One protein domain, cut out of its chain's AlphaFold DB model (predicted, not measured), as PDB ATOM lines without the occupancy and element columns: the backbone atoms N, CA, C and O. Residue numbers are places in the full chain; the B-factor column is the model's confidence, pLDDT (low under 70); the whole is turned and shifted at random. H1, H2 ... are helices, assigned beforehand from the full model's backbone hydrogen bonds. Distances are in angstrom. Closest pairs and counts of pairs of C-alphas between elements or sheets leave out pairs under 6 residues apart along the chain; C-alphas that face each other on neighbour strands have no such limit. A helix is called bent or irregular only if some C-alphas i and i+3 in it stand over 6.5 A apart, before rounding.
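Overview. This is residues 8 to 124 of the 124 residues of an uncharacterized protein of Hoeflea sp (UniProt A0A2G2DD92). Two long helices running opposite ways, H1 and H4, cross near their middles as a narrow X, and a third long helix, H5, turns a sharp corner from the end of H4, passes the beginning of H1 and becomes an arm of which residues 108 to 124 stick out free. At the far end of the crossed pair from this arm, residues 32 to 73 form a loosely wound head of loops that holds the two short helices H2 and H3. The printed part has 117 residues with five named helices, in the order H1, H2, H3, H4, H5, and no named strand; its class is all helix. The whole is loose, with a radius of gyration of the C-alphas of 18.6 A, and its C-alphas span 60 by 38 by 21 A, an outline only just flat, with the arm adding to the length.

Along the chain. H1 runs over residues 8 to 31, 33.7 A from first to last C-alpha, and begins at C-alpha 8 at (-10.877, 13.095, -20.769). After a short link of 10 residues comes H2, residues 42 to 48, 10.1 A long. A tight link of 5 residues leads to H3, residues 54 to 59, 8.4 A long. A long link, residues 60 to 73, follows with no named element. H4 covers residues 74 to 94, 29.3 A, and begins at C-alpha 74 at (-9.182, -9.078, -37.713). After a tight link of 3 residues, H5 takes residues 98 to 122; it is the longest helix, 25 residues and 36.1 A, and ends at C-alpha 122 at (17.835, 20.447, -21.926). No helix is bent or irregular.

Arrangement. H1 and H4 touch, with 33 pairs of C-alphas within 8 A. Their closest C-alphas are those of Gly 21 and Val 81, 4.1 A apart, and their centres are 8.1 A apart. They run opposite ways at a steep tilt of 43 degrees. H1 also touches H5, with its residues 9 to 13 alone and residues 102 to 106 of H5; the closest C-alphas are those of His 9 and Ala 103, 5.7 A apart, and the two lines are about perpendicular at 87 degrees. H4 and H5 touch only at the corner by their link, where the C-alphas of Met 92 and Gly 99 are the closest, 3.9 A apart; they run opposite ways at a steep tilt of 70.0 degrees, only just short of about perpendicular. H3 is close to H4 but not clearly touching, the closest C-alphas being those of Trp 59 and Leu 79, 7.6 A apart. H2 and H3 are also close but not clearly touching, with the C-alphas of Ile 46 and Trp 54 the closest at 6.4 A; they run opposite ways at a shallow tilt of 30 degrees. H1 is apart from both H2 and H3. In H1, H2, H3, H4 and H5, every O i to N i+4 pair is within hydrogen-bond range.

Size, cuts and confidence. The two C-alphas farthest apart are those of Thr 41 and Ala 122, 61.8 A. Residues 108 to 124, of which 108 to 122 belong to H5, stand free; without them the body has 100 residues and spans 45 by 25 by 20 A. The link from H3 to H4 is long, and its C-alphas lie 13 to 24 A from the mean of all C-alphas. The printed part has no cut, and it ends at residue 124, the chain's last residue. The mean pLDDT of the printed part is 95.3, and no printed residue is under 70.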
ATOM      1  N   TRP A   8     -12.066  13.350 -19.953       96.69
ATOM      2  CA  TRP A   8     -10.877  13.095 -20.769       96.69
ATOM      3  C   TRP A   8     -10.097  11.853 -20.302       96.69
ATOM      4  O   TRP A   8      -9.514  11.166 -21.138       96.69
ATOM      5  N   HIS A   9     -10.156  11.505 -19.010       97.50
ATOM      6  CA  HIS A   9      -9.535  10.291 -18.482       97.50
ATOM      7  C   HIS A   9     -10.167   9.034 -19.076       97.50
ATOM      8  O   HIS A   9      -9.450   8.092 -19.385       97.50
ATOM      9  N   PHE A  10     -11.483   9.023 -19.308       97.75
ATOM     10  CA  PHE A  10     -12.152   7.902 -19.974       97.75
ATOM     11  C   PHE A  10     -11.740   7.785 -21.445       97.75
ATOM     12  O   PHE A  10     -11.577   6.678 -21.952       97.75
ATOM     13  N   VAL A  11     -11.524   8.913 -22.128       97.88
ATOM     14  CA  VAL A  11     -11.021   8.917 -23.512       97.88
ATOM     15  C   VAL A  11      -9.593   8.370 -23.562       97.88
ATOM     16  O   VAL A  11      -9.310   7.460 -24.341       97.88
ATOM     17  N   ALA A  12      -8.706   8.877 -22.702       97.94
ATOM     18  CA  ALA A  12      -7.325   8.414 -22.601       97.94
ATOM     19  C   ALA A  12      -7.253   6.928 -22.212       97.94
ATOM     20  O   ALA A  12      -6.560   6.151 -22.869       97.94
ATOM     21  N   ALA A  13      -8.033   6.509 -21.213       98.19
ATOM     22  CA  ALA A  13      -8.148   5.113 -20.807       98.19
ATOM     23  C   ALA A  13      -8.659   4.231 -21.951       98.19
ATOM     24  O   ALA A  13      -8.106   3.164 -22.180       98.19
ATOM     25  N   GLY A  14      -9.652   4.681 -22.725       98.44
ATOM     26  CA  GLY A  14     -10.146   3.951 -23.894       98.44
ATOM     27  C   GLY A  14      -9.051   3.673 -24.928       98.44
ATOM     28  O   GLY A  14      -8.955   2.556 -25.435       98.44
ATOM     29  N   ILE A  15      -8.180   4.651 -25.198       98.31
ATOM     30  CA  ILE A  15      -7.022   4.470 -26.088       98.31
ATOM     31  C   ILE A  15      -6.034   3.465 -25.482       98.31
ATOM     32  O   ILE A  15      -5.610   2.535 -26.167       98.31
ATOM     33  N   ILE A  16      -5.701   3.607 -24.196       98.25
ATOM     34  CA  ILE A  16      -4.784   2.699 -23.492       98.25
ATOM     35  C   ILE A  16      -5.325   1.266 -23.500       98.25
ATOM     36  O   ILE A  16      -4.602   0.338 -23.848       98.25
ATOM     37  N   PHE A  17      -6.604   1.062 -23.189       98.62
ATOM     38  CA  PHE A  17      -7.240  -0.251 -23.220       98.62
ATOM     39  C   PHE A  17      -7.301  -0.838 -24.628       98.62
ATOM     40  O   PHE A  17      -7.156  -2.049 -24.782       98.62
ATOM     41  N   ALA A  18      -7.459  -0.012 -25.664       98.62
ATOM     42  CA  ALA A  18      -7.379  -0.493 -27.037       98.62
ATOM     43  C   ALA A  18      -5.970  -1.008 -27.368       98.62
ATOM     44  O   ALA A  18      -5.835  -2.091 -27.940       98.62
ATOM     45  N   LEU A  19      -4.925  -0.283 -26.952       98.50
ATOM     46  CA  LEU A  19      -3.533  -0.721 -27.093       98.50
ATOM     47  C   LEU A  19      -3.259  -2.008 -26.306       98.50
ATOM     48  O   LEU A  19      -2.654  -2.934 -26.840       98.50
ATOM     49  N   LEU A  20      -3.751  -2.098 -25.069       98.44
ATOM     50  CA  LEU A  20      -3.633  -3.300 -24.243       98.44
ATOM     51  C   LEU A  20      -4.381  -4.489 -24.852       98.44
ATOM     52  O   LEU A  20      -3.863  -5.598 -24.833       98.44
ATOM     53  N   GLY A  21      -5.556  -4.277 -25.444       98.31
ATOM     54  CA  GLY A  21      -6.300  -5.331 -26.130       98.31
ATOM     55  C   GLY A  21      -5.604  -5.814 -27.404       98.31
ATOM     56  O   GLY A  21      -5.605  -7.014 -27.687       98.31
ATOM     57  N   ALA A  22      -4.957  -4.915 -28.148       98.44
ATOM     58  CA  ALA A  22      -4.108  -5.291 -29.277       98.44
ATOM     59  C   ALA A  22      -2.877  -6.086 -28.808       98.44
ATOM     60  O   ALA A  22      -2.565  -7.127 -29.385       98.44
ATOM     61  N   LEU A  23      -2.229  -5.654 -27.720       98.25
ATOM     62  CA  LEU A  23      -1.122  -6.386 -27.106       98.25
ATOM     63  C   LEU A  23      -1.565  -7.773 -26.626       98.25
ATOM     64  O   LEU A  23      -0.900  -8.752 -26.935       98.25
ATOM     65  N   ALA A  24      -2.708  -7.882 -25.946       96.88
ATOM     66  CA  ALA A  24      -3.263  -9.153 -25.485       96.88
ATOM     67  C   ALA A  24      -3.557 -10.114 -26.650       96.88
ATOM     68  O   ALA A  24      -3.265 -11.304 -26.551       96.88
ATOM     69  N   HIS A  25      -4.066  -9.597 -27.774       97.31
ATOM     70  CA  HIS A  25      -4.271 -10.377 -28.995       97.31
ATOM     71  C   HIS A  25      -2.950 -10.950 -29.528       97.31
ATOM     72  O   HIS A  25      -2.877 -12.148 -29.799       97.31
ATOM     73  N   VAL A  26      -1.903 -10.122 -29.619       97.69
ATOM     74  CA  VAL A  26      -0.567 -10.571 -30.044       97.69
ATOM     75  C   VAL A  26       0.004 -11.581 -29.052       97.69
ATOM     76  O   VAL A  26       0.496 -12.627 -29.465       97.69
ATOM     77  N   CYS A  27      -0.083 -11.302 -27.752       96.12
ATOM     78  CA  CYS A  27       0.474 -12.167 -26.723       96.12
ATOM     79  C   CYS A  27      -0.155 -13.560 -26.744       96.12
ATOM     80  O   CYS A  27       0.582 -14.541 -26.745       96.12
ATOM     81  N   ARG A  28      -1.488 -13.651 -26.822       94.81
ATOM     82  CA  ARG A  28      -2.191 -14.937 -26.928       94.81
ATOM     83  C   ARG A  28      -1.782 -15.693 -28.192       94.81
ATOM     84  O   ARG A  28      -1.498 -16.878 -28.118       94.81
ATOM     85  N   ALA A  29      -1.695 -15.011 -29.335       94.88
ATOM     86  CA  ALA A  29      -1.375 -15.665 -30.601       94.88
ATOM     87  C   ALA A  29       0.091 -16.127 -30.719       94.88
ATOM     88  O   ALA A  29       0.370 -17.100 -31.409       94.88
ATOM     89  N   VAL A  30       1.035 -15.412 -30.097       94.75
ATOM     90  CA  VAL A  30       2.482 -15.650 -30.267       94.75
ATOM     91  C   VAL A  30       3.084 -16.475 -29.131       94.75
ATOM     92  O   VAL A  30       4.004 -17.253 -29.370       94.75
ATOM     93  N   PHE A  31       2.608 -16.298 -27.896       93.38
ATOM     94  CA  PHE A  31       3.221 -16.925 -26.721       93.38
ATOM     95  C   PHE A  31       2.491 -18.181 -26.229       93.38
ATOM     96  O   PHE A  31       3.024 -18.865 -25.354       93.38
ATOM     97  N   ASN A  32       1.332 -18.537 -26.798       90.50
ATOM     98  CA  ASN A  32       0.712 -19.833 -26.526       90.50
ATOM     99  C   ASN A  32       1.507 -20.954 -27.203       90.50
ATOM    100  O   ASN A  32       1.513 -21.101 -28.422       90.50
ATOM    101  N   VAL A  33       2.183 -21.758 -26.382       88.12
ATOM    102  CA  VAL A  33       2.968 -22.919 -26.836       88.12
ATOM    103  C   VAL A  33       2.068 -24.114 -27.170       88.12
ATOM    104  O   VAL A  33       2.455 -24.976 -27.955       88.12
ATOM    105  N   PHE A  34       0.875 -24.171 -26.577       90.75
ATOM    106  CA  PHE A  34      -0.117 -25.223 -26.791       90.75
ATOM    107  C   PHE A  34      -1.345 -24.662 -27.515       90.75
ATOM    108  O   PHE A  34      -1.662 -23.487 -27.329       90.75
ATOM    109  N   PRO A  35      -2.039 -25.479 -28.327       92.38
ATOM    110  CA  PRO A  35      -3.224 -25.029 -29.037       92.38
ATOM    111  C   PRO A  35      -4.370 -24.754 -28.063       92.38
ATOM    112  O   PRO A  35      -4.701 -25.591 -27.223       92.38
ATOM    113  N   ASP A  36      -5.012 -23.599 -28.220       92.50
ATOM    114  CA  ASP A  36      -6.200 -23.217 -27.464       92.50
ATOM    115  C   ASP A  36      -7.351 -24.215 -27.692       92.50
ATOM    116  O   ASP A  36      -8.027 -24.637 -26.753       92.50
ATOM    117  N   LYS A  37      -7.588 -24.618 -28.944       93.25
ATOM    118  CA  LYS A  37      -8.676 -25.520 -29.343       93.25
ATOM    119  C   LYS A  37      -8.134 -26.941 -29.566       93.25
ATOM    120  O   LYS A  37      -7.394 -27.184 -30.509       93.25
ATOM    121  N   LEU A  38      -8.556 -27.900 -28.739       93.12
ATOM    122  CA  LEU A  38      -8.083 -29.298 -28.749       93.12
ATOM    123  C   LEU A  38      -8.999 -30.272 -29.512       93.12
ATOM    124  O   LEU A  38      -8.607 -31.395 -29.821       93.12
ATOM    125  N   SER A  39     -10.246 -29.884 -29.761       91.00
ATOM    126  CA  SER A  39     -11.284 -30.719 -30.364       91.00
ATOM    127  C   SER A  39     -12.216 -29.882 -31.234       91.00
ATOM    128  O   SER A  39     -12.415 -28.697 -30.987       91.00
ATOM    129  N   ASP A  40     -12.886 -30.490 -32.207       87.81
ATOM    130  CA  ASP A  40     -13.976 -29.825 -32.930       87.81
ATOM    131  C   ASP A  40     -15.277 -29.737 -32.134       87.81
ATOM    132  O   ASP A  40     -16.191 -29.016 -32.526       87.81
ATOM    133  N   THR A  41     -15.363 -30.417 -30.989       91.62
ATOM    134  CA  THR A  41     -16.516 -30.314 -30.092       91.62
ATOM    135  C   THR A  41     -16.304 -29.169 -29.096       91.62
ATOM    136  O   THR A  41     -15.460 -29.302 -28.206       91.62
ATOM    137  N   PRO A  42     -17.089 -28.071 -29.152       89.38
ATOM    138  CA  PRO A  42     -16.884 -26.918 -28.270       89.38
ATOM    139  C   PRO A  42     -16.961 -27.271 -26.782       89.38
ATOM    140  O   PRO A  42     -16.147 -26.801 -25.997       89.38
ATOM    141  N   ALA A  43     -17.887 -28.158 -26.403       91.12
ATOM    142  CA  ALA A  43     -18.048 -28.601 -25.018       91.12
ATOM    143  C   ALA A  43     -16.802 -29.315 -24.466       91.12
ATOM    144  O   ALA A  43     -16.502 -29.181 -23.284       91.12
ATOM    145  N   VAL A  44     -16.063 -30.042 -25.314       90.31
ATOM    146  CA  VAL A  44     -14.806 -30.686 -24.913       90.31
ATOM    147  C   VAL A  44     -13.752 -29.619 -24.650       90.31
ATOM    148  O   VAL A  44     -13.166 -29.619 -23.574       90.31
ATOM    149  N   ASN A  45     -13.569 -28.661 -25.565       92.25
ATOM    150  CA  ASN A  45     -12.595 -27.582 -25.369       92.25
ATOM    151  C   ASN A  45     -12.867 -26.786 -24.095       92.25
ATOM    152  O   ASN A  45     -11.956 -26.592 -23.309       92.25
ATOM    153  N   ILE A  46     -14.119 -26.401 -23.857       91.50
ATOM    154  CA  ILE A  46     -14.510 -25.641 -22.661       91.50
ATOM    155  C   ILE A  46     -14.202 -26.411 -21.367       91.50
ATOM    156  O   ILE A  46     -13.947 -25.799 -20.334       91.50
ATOM    157  N   LEU A  47     -14.261 -27.745 -21.402       91.06
ATOM    158  CA  LEU A  47     -14.013 -28.583 -20.232       91.06
ATOM    159  C   LEU A  47     -12.522 -28.848 -19.994       91.06
ATOM    160  O   LEU A  47     -12.116 -28.981 -18.840       91.06
ATOM    161  N   VAL A  48     -11.730 -29.001 -21.061       90.19
ATOM    162  CA  VAL A  48     -10.355 -29.524 -20.960       90.19
ATOM    163  C   VAL A  48      -9.258 -28.546 -21.374       90.19
ATOM    164  O   VAL A  48      -8.099 -28.798 -21.056       90.19
ATOM    165  N   SER A  49      -9.585 -27.457 -22.069       89.31
ATOM    166  CA  SER A  49      -8.621 -26.423 -22.450       89.31
ATOM    167  C   SER A  49      -8.620 -25.294 -21.425       89.31
ATOM    168  O   SER A  49      -9.672 -24.769 -21.066       89.31
ATOM    169  N   SER A  50      -7.429 -24.900 -20.973       86.62
ATOM    170  CA  SER A  50      -7.235 -23.710 -20.137       86.62
ATOM    171  C   SER A  50      -7.478 -22.409 -20.896       86.62
ATOM    172  O   SER A  50      -7.834 -21.405 -20.283       86.62
ATOM    173  N   ASP A  51      -7.286 -22.438 -22.215       87.56
ATOM    174  CA  ASP A  51      -7.192 -21.242 -23.046       87.56
ATOM    175  C   ASP A  51      -8.385 -21.085 -23.994       87.56
ATOM    176  O   ASP A  51      -8.535 -20.032 -24.600       87.56
ATOM    177  N   TYR A  52      -9.277 -22.079 -24.091       90.62
ATOM    178  CA  TYR A  52     -10.558 -21.959 -24.794       90.62
ATOM    179  C   TYR A  52     -11.721 -21.874 -23.807       90.62
ATOM    180  O   TYR A  52     -12.067 -22.846 -23.136       90.62
ATOM    181  N   GLY A  53     -12.374 -20.714 -23.756       90.88
ATOM    182  CA  GLY A  53     -13.489 -20.457 -22.847       90.88
ATOM    183  C   GLY A  53     -14.854 -20.325 -23.523       90.88
ATOM    184  O   GLY A  53     -14.996 -20.259 -24.744       90.88
ATOM    185  N   TRP A  54     -15.894 -20.173 -22.696       90.19
ATOM    186  CA  TRP A  54     -17.243 -19.827 -23.163       90.19
ATOM    187  C   TRP A  54     -17.267 -18.545 -23.999       90.19
ATOM    188  O   TRP A  54     -18.010 -18.467 -24.972       90.19
ATOM    189  N   ALA A  55     -16.448 -17.551 -23.644       88.44
ATOM    190  CA  ALA A  55     -16.339 -16.317 -24.412       88.44
ATOM    191  C   ALA A  55     -15.842 -16.584 -25.841       88.44
ATOM    192  O   ALA A  55     -16.431 -16.075 -26.791       88.44
ATOM    193  N   ASP A  56     -14.827 -17.435 -26.007       90.50
ATOM    194  CA  ASP A  56     -14.303 -17.796 -27.328       90.50
ATOM    195  C   ASP A  56     -15.359 -18.516 -28.169       90.50
ATOM    196  O   ASP A  56     -15.487 -18.245 -29.360       90.50
ATOM    197  N   TYR A  57     -16.169 -19.377 -27.547       92.44
ATOM    198  CA  TYR A  57     -17.285 -20.040 -28.218       92.44
ATOM    199  C   TYR A  57     -18.395 -19.062 -28.631       92.44
ATOM    200  O   TYR A  57     -18.769 -19.016 -29.802       92.44
ATOM    201  N   PHE A  58     -18.916 -18.261 -27.696       93.38
ATOM    202  CA  PHE A  58     -20.051 -17.367 -27.953       93.38
ATOM    203  C   PHE A  58     -19.713 -16.242 -28.932       93.38
ATOM    204  O   PHE A  58     -20.539 -15.890 -29.776       93.38
ATOM    205  N   TRP A  59     -18.503 -15.686 -28.843       92.56
ATOM    206  CA  TRP A  59     -18.043 -14.625 -29.740       92.56
ATOM    207  C   TRP A  59     -17.370 -15.168 -31.010       92.56
ATOM    208  O   TRP A  59     -17.157 -14.427 -31.975       92.56
ATOM    209  N   GLY A  60     -17.101 -16.476 -31.036       93.69
ATOM    210  CA  GLY A  60     -16.553 -17.213 -32.165       93.69
ATOM    211  C   GLY A  60     -15.123 -16.804 -32.493       93.69
ATOM    212  O   GLY A  60     -14.875 -16.380 -33.616       93.69
ATOM    213  N   ALA A  61     -14.198 -16.882 -31.542       95.06
ATOM    214  CA  ALA A  61     -12.783 -16.673 -31.839       95.06
ATOM    215  C   ALA A  61     -12.315 -17.615 -32.968       95.06
ATOM    216  O   ALA A  61     -12.744 -18.768 -33.052       95.06
ATOM    217  N   ASP A  62     -11.462 -17.105 -33.854       96.62
ATOM    218  CA  ASP A  62     -10.931 -17.848 -34.989       96.62
ATOM    219  C   ASP A  62      -9.650 -18.589 -34.591       96.62
ATOM    220  O   ASP A  62      -8.722 -18.006 -34.018       96.62
ATOM    221  N   PHE A  63      -9.578 -19.861 -34.965       95.81
ATOM    222  CA  PHE A  63      -8.424 -20.729 -34.748       95.81
ATOM    223  C   PHE A  63      -7.962 -21.303 -36.090       95.81
ATOM    224  O   PHE A  63      -8.744 -21.346 -37.044       95.81
ATOM    225  N   ASP A  64      -6.691 -21.677 -36.188       95.00
ATOM    226  CA  ASP A  64      -6.170 -22.402 -37.347       95.00
ATOM    227  C   ASP A  64      -6.502 -23.905 -37.278       95.00
ATOM    228  O   ASP A  64      -7.132 -24.382 -36.329       95.00
ATOM    229  N   ASP A  65      -6.082 -24.656 -38.296       93.81
ATOM    230  CA  ASP A  65      -6.345 -26.097 -38.393       93.81
ATOM    231  C   ASP A  65      -5.647 -26.910 -37.286       93.81
ATOM    232  O   ASP A  65      -6.059 -28.029 -36.986       93.81
ATOM    233  N   ALA A  66      -4.602 -26.354 -36.666       93.25
ATOM    234  CA  ALA A  66      -3.900 -26.953 -35.537       93.25
ATOM    235  C   ALA A  66      -4.489 -26.526 -34.178       93.25
ATOM    236  O   ALA A  66      -4.037 -27.013 -33.142       93.25
ATOM    237  N   GLY A  67      -5.509 -25.662 -34.177       94.19
ATOM    238  CA  GLY A  67      -6.212 -25.205 -32.984       94.19
ATOM    239  C   GLY A  67      -5.596 -23.984 -32.299       94.19
ATOM    240  O   GLY A  67      -6.048 -23.626 -31.211       94.19
ATOM    241  N   TYR A  68      -4.605 -23.328 -32.906       96.38
ATOM    242  CA  TYR A  68      -3.986 -22.122 -32.354       96.38
ATOM    243  C   TYR A  68      -4.797 -20.874 -32.679       96.38
ATOM    244  O   TYR A  68      -5.389 -20.740 -33.754       96.38
ATOM    245  N   TYR A  69      -4.811 -19.935 -31.737       96.75
ATOM    246  CA  TYR A  69      -5.471 -18.649 -31.912       96.75
ATOM    247  C   TYR A  69      -4.826 -17.841 -33.049       96.75
ATOM    248  O   TYR A  69      -3.622 -17.580 -33.054       96.75
ATOM    249  N   ARG A  70      -5.634 -17.407 -34.023       97.19
ATOM    250  CA  ARG A  70      -5.122 -16.738 -35.227       97.19
ATOM    251  C   ARG A  70      -4.722 -15.286 -34.980       97.19
ATOM    252  O   ARG A  70      -5.588 -14.451 -34.698       97.19
ATOM    253  N   LEU A  71      -3.438 -14.982 -35.190       96.94
ATOM    254  CA  LEU A  71      -2.877 -13.621 -35.161       96.94
ATOM    255  C   LEU A  71      -3.377 -12.749 -36.324       96.94
ATOM    256  O   LEU A  71      -3.557 -11.548 -36.185       96.94
ATOM    257  N   ASP A  72      -3.595 -13.340 -37.495       97.12
ATOM    258  CA  ASP A  72      -3.993 -12.615 -38.706       97.12
ATOM    259  C   ASP A  72      -5.505 -12.326 -38.774       97.12
ATOM    260  O   ASP A  72      -5.972 -11.610 -39.664       97.12
ATOM    261  N   SER A  73      -6.292 -12.852 -37.828       97.88
ATOM    262  CA  SER A  73      -7.734 -12.619 -37.785       97.88
ATOM    263  C   SER A  73      -8.065 -11.226 -37.235       97.88
ATOM    264  O   SER A  73      -7.936 -10.932 -36.044       97.88
ATOM    265  N   LEU A  74      -8.618 -10.375 -38.105       97.75
ATOM    266  CA  LEU A  74      -9.182  -9.078 -37.713       97.75
ATOM    267  C   LEU A  74     -10.358  -9.215 -36.740       97.75
ATOM    268  O   LEU A  74     -10.602  -8.312 -35.937       97.75
ATOM    269  N   LYS A  75     -11.092 -10.332 -36.795       97.75
ATOM    270  CA  LYS A  75     -12.177 -10.618 -35.853       97.75
ATOM    271  C   LYS A  75     -11.611 -10.817 -34.453       97.75
ATOM    272  O   LYS A  75     -12.076 -10.162 -33.526       97.75
ATOM    273  N   ASN A  76     -10.581 -11.645 -34.318       97.81
ATOM    274  CA  ASN A  76      -9.868 -11.876 -33.065       97.81
ATOM    275  C   ASN A  76      -9.282 -10.583 -32.490       97.81
ATOM    276  O   ASN A  76      -9.498 -10.274 -31.315       97.81
ATOM    277  N   LEU A  77      -8.615  -9.782 -33.327       98.38
ATOM    278  CA  LEU A  77      -8.112  -8.469 -32.921       98.38
ATOM    279  C   LEU A  77      -9.248  -7.581 -32.402       98.38
ATOM    280  O   LEU A  77      -9.159  -7.033 -31.303       98.38
ATOM    281  N   ARG A  78     -10.346  -7.472 -33.160       98.06
ATOM    282  CA  ARG A  78     -11.517  -6.681 -32.767       98.06
ATOM    283  C   ARG A  78     -12.112  -7.168 -31.449       98.06
ATOM    284  O   ARG A  78     -12.431  -6.336 -30.608       98.06
ATOM    285  N   LEU A  79     -12.279  -8.476 -31.268       97.44
ATOM    286  CA  LEU A  79     -12.832  -9.056 -30.044       97.44
ATOM    287  C   LEU A  79     -11.952  -8.738 -28.835       97.44
ATOM    288  O   LEU A  79     -12.471  -8.275 -27.822       97.44
ATOM    289  N   SER A  80     -10.636  -8.908 -28.959       97.62
ATOM    290  CA  SER A  80      -9.680  -8.601 -27.891       97.62
ATOM    291  C   SER A  80      -9.692  -7.115 -27.518       97.62
ATOM    292  O   SER A  80      -9.834  -6.755 -26.347       97.62
ATOM    293  N   VAL A  81      -9.632  -6.231 -28.521       98.50
ATOM    294  CA  VAL A  81      -9.689  -4.773 -28.332       98.50
ATOM    295  C   VAL A  81     -11.010  -4.354 -27.692       98.50
ATOM    296  O   VAL A  81     -11.004  -3.647 -26.690       98.50
ATOM    297  N   MET A  82     -12.146  -4.807 -28.223       97.94
ATOM    298  CA  MET A  82     -13.462  -4.433 -27.701       97.94
ATOM    299  C   MET A  82     -13.690  -4.956 -26.288       97.94
ATOM    300  O   MET A  82     -14.176  -4.206 -25.449       97.94
ATOM    301  N   SER A  83     -13.299  -6.197 -26.002       96.56
ATOM    302  CA  SER A  83     -13.435  -6.772 -24.659       96.56
ATOM    303  C   SER A  83     -12.599  -5.999 -23.641       96.56
ATOM    304  O   SER A  83     -13.087  -5.690 -22.558       96.56
ATOM    305  N   THR A  84     -11.376  -5.610 -24.009       98.12
ATOM    306  CA  THR A  84     -10.484  -4.847 -23.125       98.12
ATOM    307  C   THR A  84     -10.980  -3.418 -22.918       98.12
ATOM    308  O   THR A  84     -11.014  -2.943 -21.787       98.12
ATOM    309  N   VAL A  85     -11.427  -2.738 -23.979       98.56
ATOM    310  CA  VAL A  85     -11.968  -1.371 -23.893       98.56
ATOM    311  C   VAL A  85     -13.257  -1.340 -23.082       98.56
ATOM    312  O   VAL A  85     -13.362  -0.570 -22.132       98.56
ATOM    313  N   LEU A  86     -14.236  -2.181 -23.422       98.12
ATOM    314  CA  LEU A  86     -15.518  -2.202 -22.721       98.12
ATOM    315  C   LEU A  86     -15.352  -2.681 -21.279       98.12
ATOM    316  O   LEU A  86     -15.930  -2.077 -20.382       98.12
ATOM    317  N   GLY A  87     -14.537  -3.713 -21.045       97.81
ATOM    318  CA  GLY A  87     -14.246  -4.217 -19.705       97.81
ATOM    319  C   GLY A  87     -13.519  -3.190 -18.839       97.81
ATOM    320  O   GLY A  87     -13.923  -2.955 -17.705       97.81
ATOM    321  N   GLY A  88     -12.497  -2.523 -19.382       98.00
ATOM    322  CA  GLY A  88     -11.745  -1.488 -18.675       98.00
ATOM    323  C   GLY A  88     -12.590  -0.255 -18.348       98.00
ATOM    324  O   GLY A  88     -12.580   0.219 -17.213       98.00
ATOM    325  N   LEU A  89     -13.386   0.233 -19.306       98.31
ATOM    326  CA  LEU A  89     -14.300   1.356 -19.071       98.31
ATOM    327  C   LEU A  89     -15.430   0.983 -18.102       98.31
ATOM    328  O   LEU A  89     -15.774   1.783 -17.235       98.31
ATOM    329  N   ALA A  90     -15.980  -0.230 -18.198       98.38
ATOM    330  CA  ALA A  90     -16.955  -0.724 -17.230       98.38
ATOM    331  C   ALA A  90     -16.343  -0.815 -15.825       98.38
ATOM    332  O   ALA A  90     -16.973  -0.384 -14.863       98.38
ATOM    333  N   ALA A  91     -15.103  -1.296 -15.696       98.06
ATOM    334  CA  ALA A  91     -14.406  -1.321 -14.416       98.06
ATOM    335  C   ALA A  91     -14.255   0.090 -13.831       98.06
ATOM    336  O   ALA A  91     -14.582   0.297 -12.668       98.06
ATOM    337  N   MET A  92     -13.862   1.085 -14.633       97.69
ATOM    338  CA  MET A  92     -13.785   2.480 -14.175       97.69
ATOM    339  C   MET A  92     -15.117   3.035 -13.652       97.69
ATOM    340  O   MET A  92     -15.100   3.891 -12.771       97.69
ATOM    341  N   LEU A  93     -16.249   2.589 -14.208       97.38
ATOM    342  CA  LEU A  93     -17.587   3.069 -13.845       97.38
ATOM    343  C   LEU A  93     -18.195   2.336 -12.648       97.38
ATOM    344  O   LEU A  93     -18.947   2.942 -11.888       97.38
ATOM    345  N   PHE A  94     -17.925   1.037 -12.516       97.75
ATOM    346  CA  PHE A  94     -18.665   0.161 -11.604       97.75
ATOM    347  C   PHE A  94     -17.816  -0.454 -10.493       97.75
ATOM    348  O   PHE A  94     -18.378  -1.037  -9.569       97.75
ATOM    349  N   VAL A  95     -16.486  -0.360 -10.567       97.94
ATOM    350  CA  VAL A  95     -15.589  -0.849  -9.515       97.94
ATOM    351  C   VAL A  95     -15.106   0.332  -8.685       97.94
ATOM    352  O   VAL A  95     -14.449   1.243  -9.197       97.94
ATOM    353  N   ASP A  96     -15.412   0.295  -7.390       97.12
ATOM    354  CA  ASP A  96     -15.045   1.349  -6.448       97.12
ATOM    355  C   ASP A  96     -13.536   1.633  -6.484       97.12
ATOM    356  O   ASP A  96     -12.698   0.739  -6.367       97.12
ATOM    357  N   GLY A  97     -13.188   2.906  -6.682       95.50
ATOM    358  CA  GLY A  97     -11.805   3.381  -6.747       95.50
ATOM    359  C   GLY A  97     -11.071   3.118  -8.068       95.50
ATOM    360  O   GLY A  97     -10.053   3.765  -8.312       95.50
ATOM    361  N   ALA A  98     -11.578   2.256  -8.958       97.06
ATOM    362  CA  ALA A  98     -10.895   1.933 -10.215       97.06
ATOM    363  C   ALA A  98     -10.774   3.153 -11.139       97.06
ATOM    364  O   ALA A  98      -9.697   3.416 -11.672       97.06
ATOM    365  N   GLY A  99     -11.850   3.934 -11.285       97.06
ATOM    366  CA  GLY A  99     -11.839   5.151 -12.100       97.06
ATOM    367  C   GLY A  99     -10.781   6.156 -11.641       97.06
ATOM    368  O   GLY A  99      -9.974   6.613 -12.450       97.06
ATOM    369  N   LEU A 100     -10.738   6.449 -10.336       97.31
ATOM    370  CA  LEU A 100      -9.772   7.388  -9.762       97.31
ATOM    371  C   LEU A 100      -8.334   6.861  -9.852       97.31
ATOM    372  O   LEU A 100      -7.437   7.607 -10.231       97.31
ATOM    373  N   GLY A 101      -8.113   5.577  -9.558       97.12
ATOM    374  CA  GLY A 101      -6.786   4.967  -9.657       97.12
ATOM    375  C   GLY A 101      -6.240   4.979 -11.086       97.12
ATOM    376  O   GLY A 101      -5.076   5.304 -11.308       97.12
ATOM    377  N   ILE A 102      -7.087   4.698 -12.080       97.31
ATOM    378  CA  ILE A 102      -6.698   4.778 -13.493       97.31
ATOM    379  C   ILE A 102      -6.410   6.227 -13.901       97.31
ATOM    380  O   ILE A 102      -5.413   6.470 -14.578       97.31
ATOM    381  N   ALA A 103      -7.220   7.195 -13.463       97.50
ATOM    382  CA  ALA A 103      -6.954   8.613 -13.709       97.50
ATOM    383  C   ALA A 103      -5.587   9.045 -13.148       97.50
ATOM    384  O   ALA A 103      -4.792   9.645 -13.868       97.50
ATOM    385  N   GLN A 104      -5.267   8.644 -11.915       97.19
ATOM    386  CA  GLN A 104      -3.970   8.912 -11.287       97.19
ATOM    387  C   GLN A 104      -2.804   8.314 -12.082       97.19
ATOM    388  O   GLN A 104      -1.785   8.975 -12.268       97.19
ATOM    389  N   LEU A 105      -2.949   7.084 -12.586       96.69
ATOM    390  CA  LEU A 105      -1.926   6.453 -13.426       96.69
ATOM    391  C   LEU A 105      -1.726   7.198 -14.750       96.69
ATOM    392  O   LEU A 105      -0.589   7.351 -15.196       96.69
ATOM    393  N   ILE A 106      -2.810   7.675 -15.366       97.00
ATOM    394  CA  ILE A 106      -2.751   8.452 -16.608       97.00
ATOM    395  C   ILE A 106      -2.021   9.777 -16.372       97.00
ATOM    396  O   ILE A 106      -1.104  10.102 -17.125       97.00
ATOM    397  N   GLU A 107      -2.385  10.523 -15.327       96.44
ATOM    398  CA  GLU A 107      -1.730  11.791 -14.995       96.44
ATOM    399  C   GLU A 107      -0.252  11.593 -14.637       96.44
ATOM    400  O   GLU A 107       0.605  12.312 -15.152       96.44
ATOM    401  N   ALA A 108       0.068  10.584 -13.821       95.94
ATOM    402  CA  ALA A 108       1.445  10.269 -13.449       95.94
ATOM    403  C   ALA A 108       2.290   9.873 -14.669       95.94
ATOM    404  O   ALA A 108       3.413  10.352 -14.825       95.94
ATOM    405  N   GLY A 109       1.747   9.036 -15.557       95.00
ATOM    406  CA  GLY A 109       2.423   8.629 -16.786       95.00
ATOM    407  C   GLY A 109       2.648   9.796 -17.749       95.00
ATOM    408  O   GLY A 109       3.745   9.948 -18.286       95.00
ATOM    409  N   ALA A 110       1.641  10.653 -17.936       94.62
ATOM    410  CA  ALA A 110       1.754  11.850 -18.766       94.62
ATOM    411  C   ALA A 110       2.778  12.848 -18.201       94.62
ATOM    412  O   ALA A 110       3.590  13.381 -18.958       94.62
ATOM    413  N   GLY A 111       2.776  13.058 -16.880       95.88
ATOM    414  CA  GLY A 111       3.762  13.887 -16.188       95.88
ATOM    415  C   GLY A 111       5.184  13.361 -16.376       95.88
ATOM    416  O   GLY A 111       6.041  14.085 -16.873       95.88
ATOM    417  N   ALA A 112       5.412  12.073 -16.104       95.75
ATOM    418  CA  ALA A 112       6.722  11.446 -16.278       95.75
ATOM    419  C   ALA A 112       7.224  11.518 -17.731       95.75
ATOM    420  O   ALA A 112       8.408  11.743 -17.976       95.75
ATOM    421  N   PHE A 113       6.331  11.356 -18.711       95.31
ATOM    422  CA  PHE A 113       6.686  11.509 -20.121       95.31
ATOM    423  C   PHE A 113       7.095  12.949 -20.463       95.31
ATOM    424  O   PHE A 113       8.085  13.153 -21.167       95.31
ATOM    425  N   ALA A 114       6.364  13.946 -19.957       96.62
ATOM    426  CA  ALA A 114       6.700  15.353 -20.155       96.62
ATOM    427  C   ALA A 114       8.048  15.714 -19.510       96.62
ATOM    428  O   ALA A 114       8.855  16.405 -20.133       96.62
ATOM    429  N   ASP A 115       8.320  15.197 -18.312       96.81
ATOM    430  CA  ASP A 115       9.592  15.395 -17.618       96.81
ATOM    431  C   ASP A 115      10.760  14.808 -18.420       96.81
ATOM    432  O   ASP A 115      11.751  15.500 -18.665       96.81
ATOM    433  N   LEU A 116      10.623  13.570 -18.911       96.75
ATOM    434  CA  LEU A 116      11.626  12.931 -19.772       96.75
ATOM    435  C   LEU A 116      11.870  13.723 -21.059       96.75
ATOM    436  O   LEU A 116      13.015  13.873 -21.492       96.75
ATOM    437  N   PHE A 117      10.805  14.236 -21.676       96.25
ATOM    438  CA  PHE A 117      10.914  15.060 -22.873       96.25
ATOM    439  C   PHE A 117      11.732  16.327 -22.601       96.25
ATOM    440  O   PHE A 117      12.695  16.601 -23.317       96.25
ATOM    441  N   TRP A 118      11.399  17.076 -21.549       96.75
ATOM    442  CA  TRP A 118      12.105  18.316 -21.227       96.75
ATOM    443  C   TRP A 118      13.533  18.088 -20.761       96.75
ATOM    444  O   TRP A 118      14.419  18.844 -21.161       96.75
ATOM    445  N   GLN A 119      13.777  17.026 -19.994       96.56
ATOM    446  CA  GLN A 119      15.128  16.602 -19.658       96.56
ATOM    447  C   GLN A 119      15.944  16.375 -20.933       96.56
ATOM    448  O   GLN A 119      17.048  16.900 -21.065       96.56
ATOM    449  N   ARG A 120      15.382  15.654 -21.909       95.38
ATOM    450  CA  ARG A 120      16.092  15.366 -23.153       95.38
ATOM    451  C   ARG A 120      16.385  16.621 -23.970       95.38
ATOM    452  O   ARG A 120      17.455  16.696 -24.557       95.38
ATOM    453  N   ILE A 121      15.466  17.586 -24.014       96.50
ATOM    454  CA  ILE A 121      15.686  18.870 -24.698       96.50
ATOM    455  C   ILE A 121      16.780  19.693 -24.010       96.50
ATOM    456  O   ILE A 121      17.587  20.301 -24.698       96.50
ATOM    457  N   ALA A 122      16.820  19.708 -22.677       95.44
ATOM    458  CA  ALA A 122      17.835  20.447 -21.926       95.44
ATOM    459  C   ALA A 122      19.254  19.863 -22.080       95.44
ATOM    460  O   ALA A 122      20.232  20.575 -21.870       95.44
ATOM    461  N   GLU A 123      19.363  18.578 -22.424       92.62
ATOM    462  CA  GLU A 123      20.629  17.873 -22.668       92.62
ATOM    463  C   GLU A 123      21.150  17.987 -24.121       92.62
ATOM    464  O   GLU A 123      22.223  17.452 -24.412       92.62
ATOM    465  N   LEU A 124      20.408  18.632 -25.034       80.81
ATOM    466  CA  LEU A 124      20.790  18.862 -26.440       80.81
ATOM    467  C   LEU A 124      21.490  20.214 -26.635       80.81
ATOM    468  O   LEU A 124      22.437  20.241 -27.454       80.81
TER     469      LEU A 124